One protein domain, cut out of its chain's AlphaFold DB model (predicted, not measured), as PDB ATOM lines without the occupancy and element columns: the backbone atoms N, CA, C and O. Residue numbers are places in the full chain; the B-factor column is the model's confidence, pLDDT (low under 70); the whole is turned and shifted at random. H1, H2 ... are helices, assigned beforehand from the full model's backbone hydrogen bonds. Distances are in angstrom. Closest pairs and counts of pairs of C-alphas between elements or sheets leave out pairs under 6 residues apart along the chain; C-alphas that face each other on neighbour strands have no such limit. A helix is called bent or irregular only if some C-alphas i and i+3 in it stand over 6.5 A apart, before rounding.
ATOM      1  N   ASP A 313      24.413  65.068  19.639       94.81
ATOM      2  CA  ASP A 313      23.210  64.455  20.204       94.81
ATOM      3  C   ASP A 313      23.308  62.943  20.284       94.81
ATOM      4  O   ASP A 313      22.964  62.369  21.314       94.81
ATOM      5  N   LEU A 314      23.776  62.297  19.220       95.56
ATOM      6  CA  LEU A 314      23.832  60.845  19.139       95.56
ATOM      7  C   LEU A 314      24.732  60.237  20.234       95.56
ATOM      8  O   LEU A 314      24.239  59.375  20.968       95.56
ATOM      9  N   PRO A 315      25.982  60.698  20.458       94.50
ATOM     10  CA  PRO A 315      26.815  60.178  21.547       94.50
ATOM     11  C   PRO A 315      26.178  60.390  22.926       94.50
ATOM     12  O   PRO A 315      26.257  59.526  23.804       94.50
ATOM     13  N   MET A 316      25.485  61.517  23.115       93.25
ATOM     14  CA  MET A 316      24.744  61.799  24.344       93.25
ATOM     15  C   MET A 316      23.554  60.847  24.522       93.25
ATOM     16  O   MET A 316      23.363  60.323  25.620       93.25
ATOM     17  N   GLN A 317      22.789  60.569  23.462       94.19
ATOM     18  CA  GLN A 317      21.694  59.597  23.482       94.19
ATOM     19  C   GLN A 317      22.196  58.191  23.815       94.19
ATOM     20  O   GLN A 317      21.605  57.539  24.675       94.19
ATOM     21  N   VAL A 318      23.311  57.760  23.213       92.69
ATOM     22  CA  VAL A 318      23.971  56.482  23.527       92.69
ATOM     23  C   VAL A 318      24.368  56.425  24.998       92.69
ATOM     24  O   VAL A 318      24.000  55.488  25.705       92.69
ATOM     25  N   SER A 319      25.074  57.449  25.486       90.88
ATOM     26  CA  SER A 319      25.544  57.511  26.874       90.88
ATOM     27  C   SER A 319      24.384  57.433  27.868       90.88
ATOM     28  O   SER A 319      24.433  56.651  28.819       90.88
ATOM     29  N   ILE A 320      23.316  58.205  27.637       88.38
ATOM     30  CA  ILE A 320      22.115  58.196  28.480       88.38
ATOM     31  C   ILE A 320      21.432  56.829  28.424       88.38
ATOM     32  O   ILE A 320      21.081  56.294  29.474       88.38
ATOM     33  N   ALA A 321      21.255  56.253  27.235       88.25
ATOM     34  CA  ALA A 321      20.567  54.980  27.057       88.25
ATOM     35  C   ALA A 321      21.308  53.831  27.755       88.25
ATOM     36  O   ALA A 321      20.702  53.100  28.536       88.25
ATOM     37  N   VAL A 322      22.629  53.734  27.566       87.50
ATOM     38  CA  VAL A 322      23.477  52.729  28.222       87.50
ATOM     39  C   VAL A 322      23.449  52.886  29.741       87.50
ATOM     40  O   VAL A 322      23.218  51.913  30.457       87.50
ATOM     41  N   LYS A 323      23.637  54.112  30.250       84.81
ATOM     42  CA  LYS A 323      23.587  54.378  31.697       84.81
ATOM     43  C   LYS A 323      22.223  54.021  32.278       84.81
ATOM     44  O   LYS A 323      22.163  53.387  33.321       84.81
ATOM     45  N   THR A 324      21.142  54.376  31.590       84.56
ATOM     46  CA  THR A 324      19.772  54.073  32.033       84.56
ATOM     47  C   THR A 324      19.487  52.570  32.029       84.56
ATOM     48  O   THR A 324      18.828  52.072  32.937       84.56
ATOM     49  N   ALA A 325      20.006  51.833  31.047       82.00
ATOM     50  CA  ALA A 325      19.828  50.388  30.936       82.00
ATOM     51  C   ALA A 325      20.558  49.602  32.044       82.00
ATOM     52  O   ALA A 325      20.083  48.550  32.468       82.00
ATOM     53  N   LEU A 326      21.685  50.113  32.546       76.56
ATOM     54  CA  LEU A 326      22.517  49.447  33.559       76.56
ATOM     55  C   LEU A 326      22.132  49.768  35.022       76.56
ATOM     56  O   LEU A 326      22.872  49.405  35.931       76.56
ATOM     57  N   LEU A 327      21.004  50.443  35.273       73.94
ATOM     58  CA  LEU A 327      20.697  51.098  36.559       73.94
ATOM     59  C   LEU A 327      19.798  50.362  37.597       73.94
ATOM     60  O   LEU A 327      19.416  51.031  38.551       73.94
ATOM     61  N   PRO A 328      19.334  49.105  37.478       59.75
ATOM     62  CA  PRO A 328      17.994  48.727  37.953       59.75
ATOM     63  C   PRO A 328      17.613  49.082  39.415       59.75
ATOM     64  O   PRO A 328      18.313  48.766  40.366       59.75
ATOM     65  N   ALA A 329      16.393  49.637  39.525       41.22
ATOM     66  CA  ALA A 329      15.475  49.766  40.673       41.22
ATOM     67  C   ALA A 329      15.745  50.827  41.771       41.22
ATOM     68  O   ALA A 329      16.105  50.524  42.905       41.22
ATOM     69  N   ARG A 330      15.366  52.090  41.506       41.94
ATOM     70  CA  ARG A 330      14.997  53.039  42.578       41.94
ATOM     71  C   ARG A 330      13.692  52.593  43.255       41.94
ATOM     72  O   ARG A 330      12.615  52.899  42.753       41.94
ATOM     73  N   ALA A 331      13.815  51.934  44.402       35.53
ATOM     74  CA  ALA A 331      12.928  52.035  45.569       35.53
ATOM     75  C   ALA A 331      13.577  51.213  46.701       35.53
ATOM     76  O   ALA A 331      13.360  50.015  46.803       35.53
ATOM     77  N   THR A 332      14.467  51.727  47.546       33.22
ATOM     78  CA  THR A 332      14.198  52.672  48.640       33.22
ATOM     79  C   THR A 332      15.509  52.807  49.435       33.22
ATOM     80  O   THR A 332      15.978  51.797  49.936       33.22
ATOM     81  N   VAL A 339      29.333  53.279  43.795       41.75
ATOM     82  CA  VAL A 339      28.807  52.776  42.507       41.75
ATOM     83  C   VAL A 339      28.655  51.241  42.497       41.75
ATOM     84  O   VAL A 339      27.909  50.696  41.679       41.75
ATOM     85  N   THR A 340      29.305  50.535  43.426       44.41
ATOM     86  CA  THR A 340      29.306  49.068  43.546       44.41
ATOM     87  C   THR A 340      27.955  48.485  43.970       44.41
ATOM     88  O   THR A 340      27.601  47.419  43.470       44.41
ATOM     89  N   HIS A 341      27.146  49.179  44.778       39.59
ATOM     90  CA  HIS A 341      25.839  48.653  45.209       39.59
ATOM     91  C   HIS A 341      24.752  48.732  44.121       39.59
ATOM     92  O   HIS A 341      23.877  47.871  44.052       39.59
ATOM     93  N   THR A 342      24.835  49.688  43.189       43.34
ATOM     94  CA  THR A 342      23.918  49.784  42.029       43.34
ATOM     95  C   THR A 342      24.002  48.574  41.087       43.34
ATOM     96  O   THR A 342      23.054  48.276  40.364       43.34
ATOM     97  N   ILE A 343      25.132  47.862  41.105       46.09
ATOM     98  CA  ILE A 343      25.402  46.689  40.267       46.09
ATOM     99  C   ILE A 343      24.754  45.419  40.853       46.09
ATOM    100  O   ILE A 343      24.390  44.512  40.101       46.09
ATOM    101  N   GLU A 344      24.523  45.362  42.168       44.94
ATOM    102  CA  GLU A 344      23.896  44.210  42.833       44.94
ATOM    103  C   GLU A 344      22.414  44.034  42.449       44.94
ATOM    104  O   GLU A 344      21.898  42.917  42.436       44.94
ATOM    105  N   ALA A 345      21.735  45.101  42.017       49.47
ATOM    106  CA  ALA A 345      20.344  45.039  41.569       49.47
ATOM    107  C   ALA A 345      20.151  44.353  40.194       49.47
ATOM    108  O   ALA A 345      19.041  43.927  39.866       49.47
ATOM    109  N   LEU A 346      21.215  44.176  39.393       50.88
ATOM    110  CA  LEU A 346      21.176  43.409  38.130       50.88
ATOM    111  C   LEU A 346      21.180  41.885  38.346       50.88
ATOM    112  O   LEU A 346      20.924  41.135  37.403       50.88
ATOM    113  N   ILE A 347      21.442  41.415  39.570       53.78
ATOM    114  CA  ILE A 347      21.613  39.989  39.893       53.78
ATOM    115  C   ILE A 347      20.287  39.207  39.775       53.78
ATOM    116  O   ILE A 347      20.303  38.001  39.521       53.78
ATOM    117  N   GLY A 348      19.135  39.884  39.873       53.50
ATOM    118  CA  GLY A 348      17.800  39.273  39.772       53.50
ATOM    119  C   GLY A 348      17.176  39.239  38.369       53.50
ATOM    120  O   GLY A 348      16.138  38.605  38.186       53.50
ATOM    121  N   VAL A 349      17.766  39.907  37.370       59.00
ATOM    122  CA  VAL A 349      17.193  39.984  36.013       59.00
ATOM    123  C   VAL A 349      17.715  38.812  35.179       59.00
ATOM    124  O   VAL A 349      18.922  38.636  35.053       59.00
ATOM    125  N   GLY A 350      16.822  37.987  34.618       60.00
ATOM    126  CA  GLY A 350      17.177  36.766  33.872       60.00
ATOM    127  C   GLY A 350      17.770  36.989  32.471       60.00
ATOM    128  O   GLY A 350      18.288  36.047  31.877       60.00
ATOM    129  N   SER A 351      17.718  38.216  31.952       69.88
ATOM    130  CA  SER A 351      18.173  38.598  30.612       69.88
ATOM    131  C   SER A 351      19.033  39.867  30.657       69.88
ATOM    132  O   SER A 351      18.852  40.686  31.562       69.88
ATOM    133  N   PRO A 352      19.955  40.063  29.694       70.06
ATOM    134  CA  PRO A 352      20.714  41.305  29.593       70.06
ATOM    135  C   PRO A 352      19.774  42.497  29.333       70.06
ATOM    136  O   PRO A 352      18.771  42.337  28.630       70.06
ATOM    137  N   PRO A 353      20.069  43.684  29.891       77.75
ATOM    138  CA  PRO A 353      19.311  44.888  29.589       77.75
ATOM    139  C   PRO A 353      19.542  45.302  28.132       77.75
ATOM    140  O   PRO A 353      20.652  45.188  27.616       77.75
ATOM    141  N   THR A 354      18.496  45.801  27.481       79.19
ATOM    142  CA  THR A 354      18.528  46.270  26.087       79.19
ATOM    143  C   THR A 354      18.237  47.761  26.028       79.19
ATOM    144  O   THR A 354      17.420  48.261  26.808       79.19
ATOM    145  N   ALA A 355      18.838  48.464  25.074       84.75
ATOM    146  CA  ALA A 355      18.568  49.877  24.842       84.75
ATOM    147  C   ALA A 355      18.319  50.131  23.355       84.75
ATOM    148  O   ALA A 355      19.087  49.690  22.515       84.75
ATOM    149  N   CYS A 356      17.257  50.875  23.036       87.06
ATOM    150  CA  CYS A 356      16.924  51.230  21.660       87.06
ATOM    151  C   CYS A 356      17.054  52.740  21.459       87.06
ATOM    152  O   CYS A 356      16.317  53.539  22.053       87.06
ATOM    153  N   ILE A 357      18.011  53.121  20.622       91.88
ATOM    154  CA  ILE A 357      18.291  54.499  20.245       91.88
ATOM    155  C   ILE A 357      17.481  54.818  18.986       91.88
ATOM    156  O   ILE A 357      17.620  54.129  17.974       91.88
ATOM    157  N   PRO A 358      16.617  55.848  19.032       90.44
ATOM    158  CA  PRO A 358      15.752  56.198  17.914       90.44
ATOM    159  C   PRO A 358      16.556  56.894  16.809       90.44
ATOM    160  O   PRO A 358      16.798  58.097  16.872       90.44
ATOM    161  N   ILE A 359      16.953  56.135  15.789       91.19
ATOM    162  CA  ILE A 359      17.685  56.624  14.615       91.19
ATOM    163  C   ILE A 359      16.853  56.314  13.369       91.19
ATOM    164  O   ILE A 359      16.403  55.183  13.187       91.19
ATOM    165  N   GLY A 360      16.640  57.321  12.518       86.75
ATOM    166  CA  GLY A 360      15.781  57.186  11.339       86.75
ATOM    167  C   GLY A 360      16.381  56.367  10.204       86.75
ATOM    168  O   GLY A 360      15.667  55.635   9.520       86.75
ATOM    169  N   GLU A 361      17.694  56.466  10.007       89.94
ATOM    170  CA  GLU A 361      18.399  55.743   8.953       89.94
ATOM    171  C   GLU A 361      18.612  54.286   9.365       89.94
ATOM    172  O   GLU A 361      19.429  53.992  10.232       89.94
ATOM    173  N   ARG A 362      17.863  53.364   8.748       88.25
ATOM    174  CA  ARG A 362      17.763  51.960   9.184       88.25
ATOM    175  C   ARG A 362      19.114  51.260   9.358       88.25
ATOM    176  O   ARG A 362      19.376  50.724  10.423       88.25
ATOM    177  N   LEU A 363      19.974  51.285   8.338       88.81
ATOM    178  CA  LEU A 363      21.270  50.588   8.385       88.81
ATOM    179  C   LEU A 363      22.197  51.165   9.461       88.81
ATOM    180  O   LEU A 363      22.897  50.428  10.151       88.81
ATOM    181  N   PHE A 364      22.179  52.488   9.614       92.19
ATOM    182  CA  PHE A 364      22.947  53.174  10.641       92.19
ATOM    183  C   PHE A 364      22.396  52.859  12.040       92.19
ATOM    184  O   PHE A 364      23.156  52.537  12.948       92.19
ATOM    185  N   SER A 365      21.069  52.849  12.185       92.50
ATOM    186  CA  SER A 365      20.368  52.441  13.404       92.50
ATOM    187  C   SER A 365      20.732  51.020  13.833       92.50
ATOM    188  O   SER A 365      21.085  50.811  14.993       92.50
ATOM    189  N   ASP A 366      20.709  50.060  12.902       93.12
ATOM    190  CA  ASP A 366      21.044  48.657  13.165       93.12
ATOM    191  C   ASP A 366      22.498  48.518  13.657       93.12
ATOM    192  O   ASP A 366      22.763  47.810  14.630       93.12
ATOM    193  N   ARG A 367      23.441  49.252  13.044       94.44
ATOM    194  CA  ARG A 367      24.853  49.272  13.465       94.44
ATOM    195  C   ARG A 367      25.021  49.844  14.874       94.44
ATOM    196  O   ARG A 367      25.667  49.214  15.708       94.44
ATOM    197  N   ILE A 368      24.448  51.017  15.151       94.69
ATOM    198  CA  ILE A 368      24.597  51.691  16.449       94.69
ATOM    199  C   ILE A 368      23.935  50.887  17.572       94.69
ATOM    200  O   ILE A 368      24.556  50.659  18.609       94.69
ATOM    201  N   ASN A 369      22.698  50.426  17.371       93.50
ATOM    202  CA  ASN A 369      22.010  49.616  18.376       93.50
ATOM    203  C   ASN A 369      22.718  48.268  18.589       93.50
ATOM    204  O   ASN A 369      22.853  47.841  19.731       93.50
ATOM    205  N   GLY A 370      23.283  47.658  17.540       92.38
ATOM    206  CA  GLY A 370      24.109  46.454  17.669       92.38
ATOM    207  C   GLY A 370      25.360  46.653  18.537       92.38
ATOM    208  O   GLY A 370      25.666  45.799  19.373       92.38
ATOM    209  N   LEU A 371      26.056  47.790  18.400       91.88
ATOM    210  CA  LEU A 371      27.189  48.147  19.268       91.88
ATOM    211  C   LEU A 371      26.754  48.291  20.733       91.88
ATOM    212  O   LEU A 371      27.408  47.773  21.641       91.88
ATOM    213  N   VAL A 372      25.627  48.968  20.963       91.06
ATOM    214  CA  VAL A 372      25.074  49.210  22.301       91.06
ATOM    215  C   VAL A 372      24.626  47.912  22.966       91.06
ATOM    216  O   VAL A 372      25.017  47.647  24.102       91.06
ATOM    217  N   ASP A 373      23.868  47.073  22.264       89.88
ATOM    218  CA  ASP A 373      23.401  45.783  22.776       89.88
ATOM    219  C   ASP A 373      24.565  44.815  23.025       89.88
ATOM    220  O   ASP A 373      24.569  44.079  24.021       89.88
ATOM    221  N   GLY A 374      25.593  44.849  22.170       87.31
ATOM    222  CA  GLY A 374      26.841  44.113  22.367       87.31
ATOM    223  C   GLY A 374      27.550  44.522  23.659       87.31
ATOM    224  O   GLY A 374      27.898  43.663  24.476       87.31
ATOM    225  N   TYR A 375      27.692  45.831  23.890       87.19
ATOM    226  CA  TYR A 375      28.277  46.372  25.117       87.19
ATOM    227  C   TYR A 375      27.459  46.017  26.362       87.19
ATOM    228  O   TYR A 375      28.014  45.507  27.336       87.19
ATOM    229  N   LEU A 376      26.138  46.228  26.339       85.00
ATOM    230  CA  LEU A 376      25.255  45.910  27.464       85.00
ATOM    231  C   LEU A 376      25.298  44.416  27.810       85.00
ATOM    232  O   LEU A 376      25.372  44.052  28.984       85.00
ATOM    233  N   SER A 377      25.338  43.549  26.795       84.81
ATOM    234  CA  SER A 377      25.470  42.101  26.972       84.81
ATOM    235  C   SER A 377      26.809  41.707  27.600       84.81
ATOM    236  O   SER A 377      26.846  40.850  28.488       84.81
ATOM    237  N   ALA A 378      27.915  42.315  27.161       81.81
ATOM    238  CA  ALA A 378      29.238  42.081  27.735       81.81
ATOM    239  C   ALA A 378      29.315  42.578  29.187       81.81
ATOM    240  O   ALA A 378      29.769  41.844  30.071       81.81
ATOM    241  N   ALA A 379      28.796  43.780  29.449       78.75
ATOM    242  CA  ALA A 379      28.751  44.371  30.779       78.75
ATOM    243  C   ALA A 379      27.935  43.514  31.755       78.75
ATOM    244  O   ALA A 379      28.412  43.177  32.839       78.75
ATOM    245  N   TYR A 380      26.750  43.068  31.337       76.88
ATOM    246  CA  TYR A 380      25.897  42.176  32.119       76.88
ATOM    247  C   TYR A 380      26.585  40.840  32.460       76.88
ATOM    248  O   TYR A 380      26.541  40.393  33.609       76.88
ATOM    249  N   LYS A 381      27.276  40.210  31.496       75.31
ATOM    250  CA  LYS A 381      28.040  38.969  31.738       75.31
ATOM    251  C   LYS A 381      29.158  39.176  32.759       75.31
ATOM    252  O   LYS A 381      29.305  38.346  33.657       75.31
ATOM    253  N   CYS A 382      29.907  40.274  32.650       72.00
ATOM    254  CA  CYS A 382      30.982  40.606  33.590       72.00
ATOM    255  C   CYS A 382      30.448  40.782  35.016       72.00
ATOM    256  O   CYS A 382      31.008  40.222  35.957       72.00
ATOM    257  N   ILE A 383      29.325  41.489  35.164       69.12
ATOM    258  CA  ILE A 383      28.656  41.705  36.453       69.12
ATOM    259  C   ILE A 383      28.240  40.372  37.092       69.12
ATOM    260  O   ILE A 383      28.530  40.121  38.262       69.12
ATOM    261  N   ARG A 384      27.627  39.462  36.322       67.19
ATOM    262  CA  ARG A 384      27.225  38.141  36.838       67.19
ATOM    263  C   ARG A 384      28.404  37.253  37.221       67.19
ATOM    264  O   ARG A 384      28.325  36.551  38.224       67.19
ATOM    265  N   GLN A 385      29.478  37.266  36.435       67.19
ATOM    266  CA  GLN A 385      30.688  36.497  36.742       67.19
ATOM    267  C   GLN A 385      31.412  37.026  37.988       67.19
ATOM    268  O   GLN A 385      31.978  36.237  38.741       67.19
ATOM    269  N   ALA A 386      31.373  38.339  38.234       62.59
ATOM    270  CA  ALA A 386      31.905  38.929  39.460       62.59
ATOM    271  C   ALA A 386      31.097  38.504  40.700       62.59
ATOM    272  O   ALA A 386      31.685  38.204  41.734       62.59
ATOM    273  N   SER A 387      29.768  38.397  40.582       56.31
ATOM    274  CA  SER A 387      28.887  37.945  41.671       56.31
ATOM    275  C   SER A 387      29.059  36.457  42.027       56.31
ATOM    276  O   SER A 387      28.880  36.086  43.185       56.31
ATOM    277  N   SER A 388      29.447  35.595  41.077       57.53
ATOM    278  CA  SER A 388      29.655  34.159  41.332       57.53
ATOM    279  C   SER A 388      31.053  33.790  41.843       57.53
ATOM    280  O   SER A 388      31.251  32.669  42.312       57.53
ATOM    281  N   GLY A 398      37.702  40.252  31.628       47.34
ATOM    282  CA  GLY A 398      36.374  40.024  31.038       47.34
ATOM    283  C   GLY A 398      35.753  41.197  30.268       47.34
ATOM    284  O   GLY A 398      34.918  40.969  29.395       47.34
ATOM    285  N   MET A 399      36.127  42.443  30.573       53.53
ATOM    286  CA  MET A 399      35.539  43.625  29.931       53.53
ATOM    287  C   MET A 399      36.486  44.122  28.836       53.53
ATOM    288  O   MET A 399      37.354  44.952  29.081       53.53
ATOM    289  N   CYS A 400      36.341  43.580  27.627       55.25
ATOM    290  CA  CYS A 400      37.171  43.973  26.483       55.25
ATOM    291  C   CYS A 400      36.888  45.402  25.974       55.25
ATOM    292  O   CYS A 400      37.641  45.880  25.138       55.25
ATOM    293  N   TRP A 401      35.807  46.053  26.433       61.97
ATOM    294  CA  TRP A 401      35.332  47.351  25.941       61.97
ATOM    295  C   TRP A 401      34.752  48.191  27.085       61.97
ATOM    296  O   TRP A 401      33.882  47.719  27.821       61.97
ATOM    297  N   GLY A 402      35.203  49.437  27.222       76.56
ATOM    298  CA  GLY A 402      34.595  50.464  28.066       76.56
ATOM    299  C   GLY A 402      33.576  51.319  27.305       76.56
ATOM    300  O   GLY A 402      33.536  51.332  26.077       76.56
ATOM    301  N   LEU A 403      32.760  52.098  28.031       80.75
ATOM    302  CA  LEU A 403      31.814  53.043  27.409       80.75
ATOM    303  C   LEU A 403      32.522  54.055  26.487       80.75
ATOM    304  O   LEU A 403      31.938  54.485  25.499       80.75
ATOM    305  N   GLY A 404      33.770  54.423  26.794       82.44
ATOM    306  CA  GLY A 404      34.588  55.281  25.931       82.44
ATOM    307  C   GLY A 404      34.853  54.662  24.556       82.44
ATOM    308  O   GLY A 404      34.682  55.348  23.553       82.44
ATOM    309  N   ASP A 405      35.164  53.366  24.511       87.38
ATOM    310  CA  ASP A 405      35.436  52.634  23.268       87.38
ATOM    311  C   ASP A 405      34.166  52.518  22.411       87.38
ATOM    312  O   ASP A 405      34.188  52.752  21.206       87.38
ATOM    313  N   VAL A 406      33.014  52.264  23.046       88.19
ATOM    314  CA  VAL A 406      31.711  52.267  22.357       88.19
ATOM    315  C   VAL A 406      31.407  53.639  21.764       88.19
ATOM    316  O   VAL A 406      30.962  53.734  20.625       88.19
ATOM    317  N   LEU A 407      31.645  54.718  22.515       89.81
ATOM    318  CA  LEU A 407      31.428  56.075  22.011       89.81
ATOM    319  C   LEU A 407      32.402  56.432  20.880       89.81
ATOM    320  O   LEU A 407      32.026  57.174  19.974       89.81
ATOM    321  N   GLN A 408      33.622  55.893  20.890       92.38
ATOM    322  CA  GLN A 408      34.572  56.049  19.791       92.38
ATOM    323  C   GLN A 408      34.070  55.366  18.510       92.38
ATOM    324  O   GLN A 408      34.045  56.018  17.466       92.38
ATOM    325  N   GLU A 409      33.591  54.122  18.595       92.75
ATOM    326  CA  GLU A 409      32.977  53.416  17.457       92.75
ATOM    327  C   GLU A 409      31.707  54.110  16.957       92.75
ATOM    328  O   GLU A 409      31.479  54.214  15.754       92.75
ATOM    329  N   VAL A 410      30.883  54.641  17.866       92.38
ATOM    330  CA  VAL A 410      29.710  55.449  17.502       92.38
ATOM    331  C   VAL A 410      30.136  56.681  16.706       92.38
ATOM    332  O   VAL A 410      29.519  56.984  15.689       92.38
ATOM    333  N   ASN A 411      31.194  57.379  17.128       93.19
ATOM    334  CA  ASN A 411      31.710  58.551  16.419       93.19
ATOM    335  C   ASN A 411      32.312  58.190  15.052       93.19
ATOM    336  O   ASN A 411      32.213  58.973  14.110       93.19
ATOM    337  N   GLU A 412      32.938  57.022  14.928       93.81
ATOM    338  CA  GLU A 412      33.449  56.505  13.656       93.81
ATOM    339  C   GLU A 412      32.315  56.146  12.691       93.81
ATOM    340  O   GLU A 412      32.287  56.624  11.556       93.81
ATOM    341  N   ALA A 413      31.313  55.411  13.173       92.44
ATOM    342  CA  ALA A 413      30.108  55.115  12.412       92.44
ATOM    343  C   ALA A 413      29.365  56.399  12.006       92.44
ATOM    344  O   ALA A 413      28.869  56.501  10.886       92.44
ATOM    345  N   ALA A 414      29.306  57.395  12.897       92.31
ATOM    346  CA  ALA A 414      28.720  58.697  12.606       92.31
ATOM    347  C   ALA A 414      29.497  59.431  11.506       92.31
ATOM    348  O   ALA A 414      28.865  59.970  10.600       92.31
ATOM    349  N   ARG A 415      30.843  59.403  11.536       91.94
ATOM    350  CA  ARG A 415      31.700  59.939  10.462       91.94
ATOM    351  C   ARG A 415      31.323  59.338   9.111       91.94
ATOM    352  O   ARG A 415      31.039  60.086   8.180       91.94
ATOM    353  N   GLU A 416      31.269  58.011   9.015       90.19
ATOM    354  CA  GLU A 416      30.884  57.305   7.785       90.19
ATOM    355  C   GLU A 416      29.476  57.687   7.291       90.19
ATOM    356  O   GLU A 416      29.283  57.931   6.096       90.19
ATOM    357  N   GLU A 417      28.499  57.796   8.196       89.94
ATOM    358  CA  GLU A 417      27.137  58.208   7.835       89.94
ATOM    359  C   GLU A 417      27.089  59.674   7.372       89.94
ATOM    360  O   GLU A 417      26.381  60.004   6.419       89.94
ATOM    361  N   GLY A 418      27.894  60.561   7.966       85.75
ATOM    362  CA  GLY A 418      28.056  61.935   7.488       85.75
ATOM    363  C   GLY A 418      28.552  61.990   6.042       85.75
ATOM    364  O   GLY A 418      27.933  62.655   5.204       85.75
ATOM    365  N   TRP A 419      29.597  61.222   5.709       86.62
ATOM    366  CA  TRP A 419      30.133  61.132   4.342       86.62
ATOM    367  C   TRP A 419      29.069  60.729   3.319       86.62
ATOM    368  O   TRP A 419      28.999  61.315   2.236       86.62
ATOM    369  N   ARG A 420      28.188  59.787   3.673       84.75
ATOM    370  CA  ARG A 420      27.088  59.323   2.813       84.75
ATOM    371  C   ARG A 420      26.130  60.446   2.396       84.75
ATOM    372  O   ARG A 420      25.568  60.389   1.303       84.75
ATOM    373  N   PHE A 421      25.974  61.476   3.227       82.31
ATOM    374  CA  PHE A 421      25.132  62.645   2.950       82.31
ATOM    375  C   PHE A 421      25.920  63.902   2.544       82.31
ATOM    376  O   PHE A 421      25.333  64.983   2.425       82.31
ATOM    377  N   GLY A 422      27.229  63.775   2.293       82.31
ATOM    378  CA  GLY A 422      28.104  64.896   1.944       82.31
ATOM    379  C   GLY A 422      28.335  65.858   3.113       82.31
ATOM    380  O   GLY A 422      28.369  67.074   2.919       82.31
TER     381      GLY A 422
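What this domain is: This is residues 313 to 332, 339 to 388 and 398 to 422 of the 425 residues of an uncharacterized protein of Vitrella brassicaformis (strain CCMP3155) (UniProt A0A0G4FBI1). The long helix H3 is the spine of a small, staggered three-helix bundle: H4 runs back beside residues 364 to 375 of H3, and H1 packs on both. The short, poorly formed H2 crosses H3 near its last residues, and residues 349 to 361 lead from H2 back to the other end of H3. The printed part has 95 residues with four named helices, in the order H1, H2, H3, H4, and no named strand; its class is all helix. It is only just compact, close to loose, with a radius of gyration of the C-alphas of 14.7 A, and elongated, spanning 49 by 28 by 22 A.

How they stand to each other: H3, residues 362 to 388, is the hub, touching three helices. With residues 364 to 375 alone it touches H4, residues 403 to 420, at a shallow tilt of 8 degrees, opposite ways; the closest C-alphas, of Ile 368 and Val 410, are 6.4 A apart. With residues 372 to 376 alone it touches H1, residues 313 to 325, the same way at a shallow tilt of 32 degrees, only just short of steep; the closest C-alphas, of Val 322 and Val 372, are 7.1 A apart. Residues 315 to 319 of H1 touch residues 403 to 411 of H4, opposite ways at 36 degrees, only just steep; the closest C-alphas, of Pro 315 and Leu 407, are 6.2 A apart. H2, residues 341 to 348, touches residues 380 to 387 of H3, about perpendicular at 84 degrees; the closest C-alphas, of Ile 347 and Arg 384, are 6.7 A apart. H2 is apart from H1 and H4. In H1, H3 and H4 every O i to N i+4 pair is within hydrogen-bond range; in H2 0 of 4 are, beside 3 of 5 O i to N i+3 pairs.

Where its parts are: H3 measures 38.6 A, from C-alpha 362 at (17.763, 51.960, 9.184) to C-alpha 388 at (29.655, 34.159, 41.332). H4 measures 25.8 A, H1 18.0 A and H2 13.5 A. H2 is only just irregular: C-alphas 345 and 348 are 6.6 A apart.

The domain as a whole: The C-alphas farthest apart, of Thr 332 and Gly 422, are 50.2 A apart. Residues 333 to 338 and 389 to 397 are not printed, with C-alpha gaps of 15.8 A and 13.6 A. The link from H2 to H3 is long, 13 residues. Mean pLDDT of the printed part is 77.0; residues 328 to 332, 339 to 351, 383 to 388 and 398 to 401 are under 70.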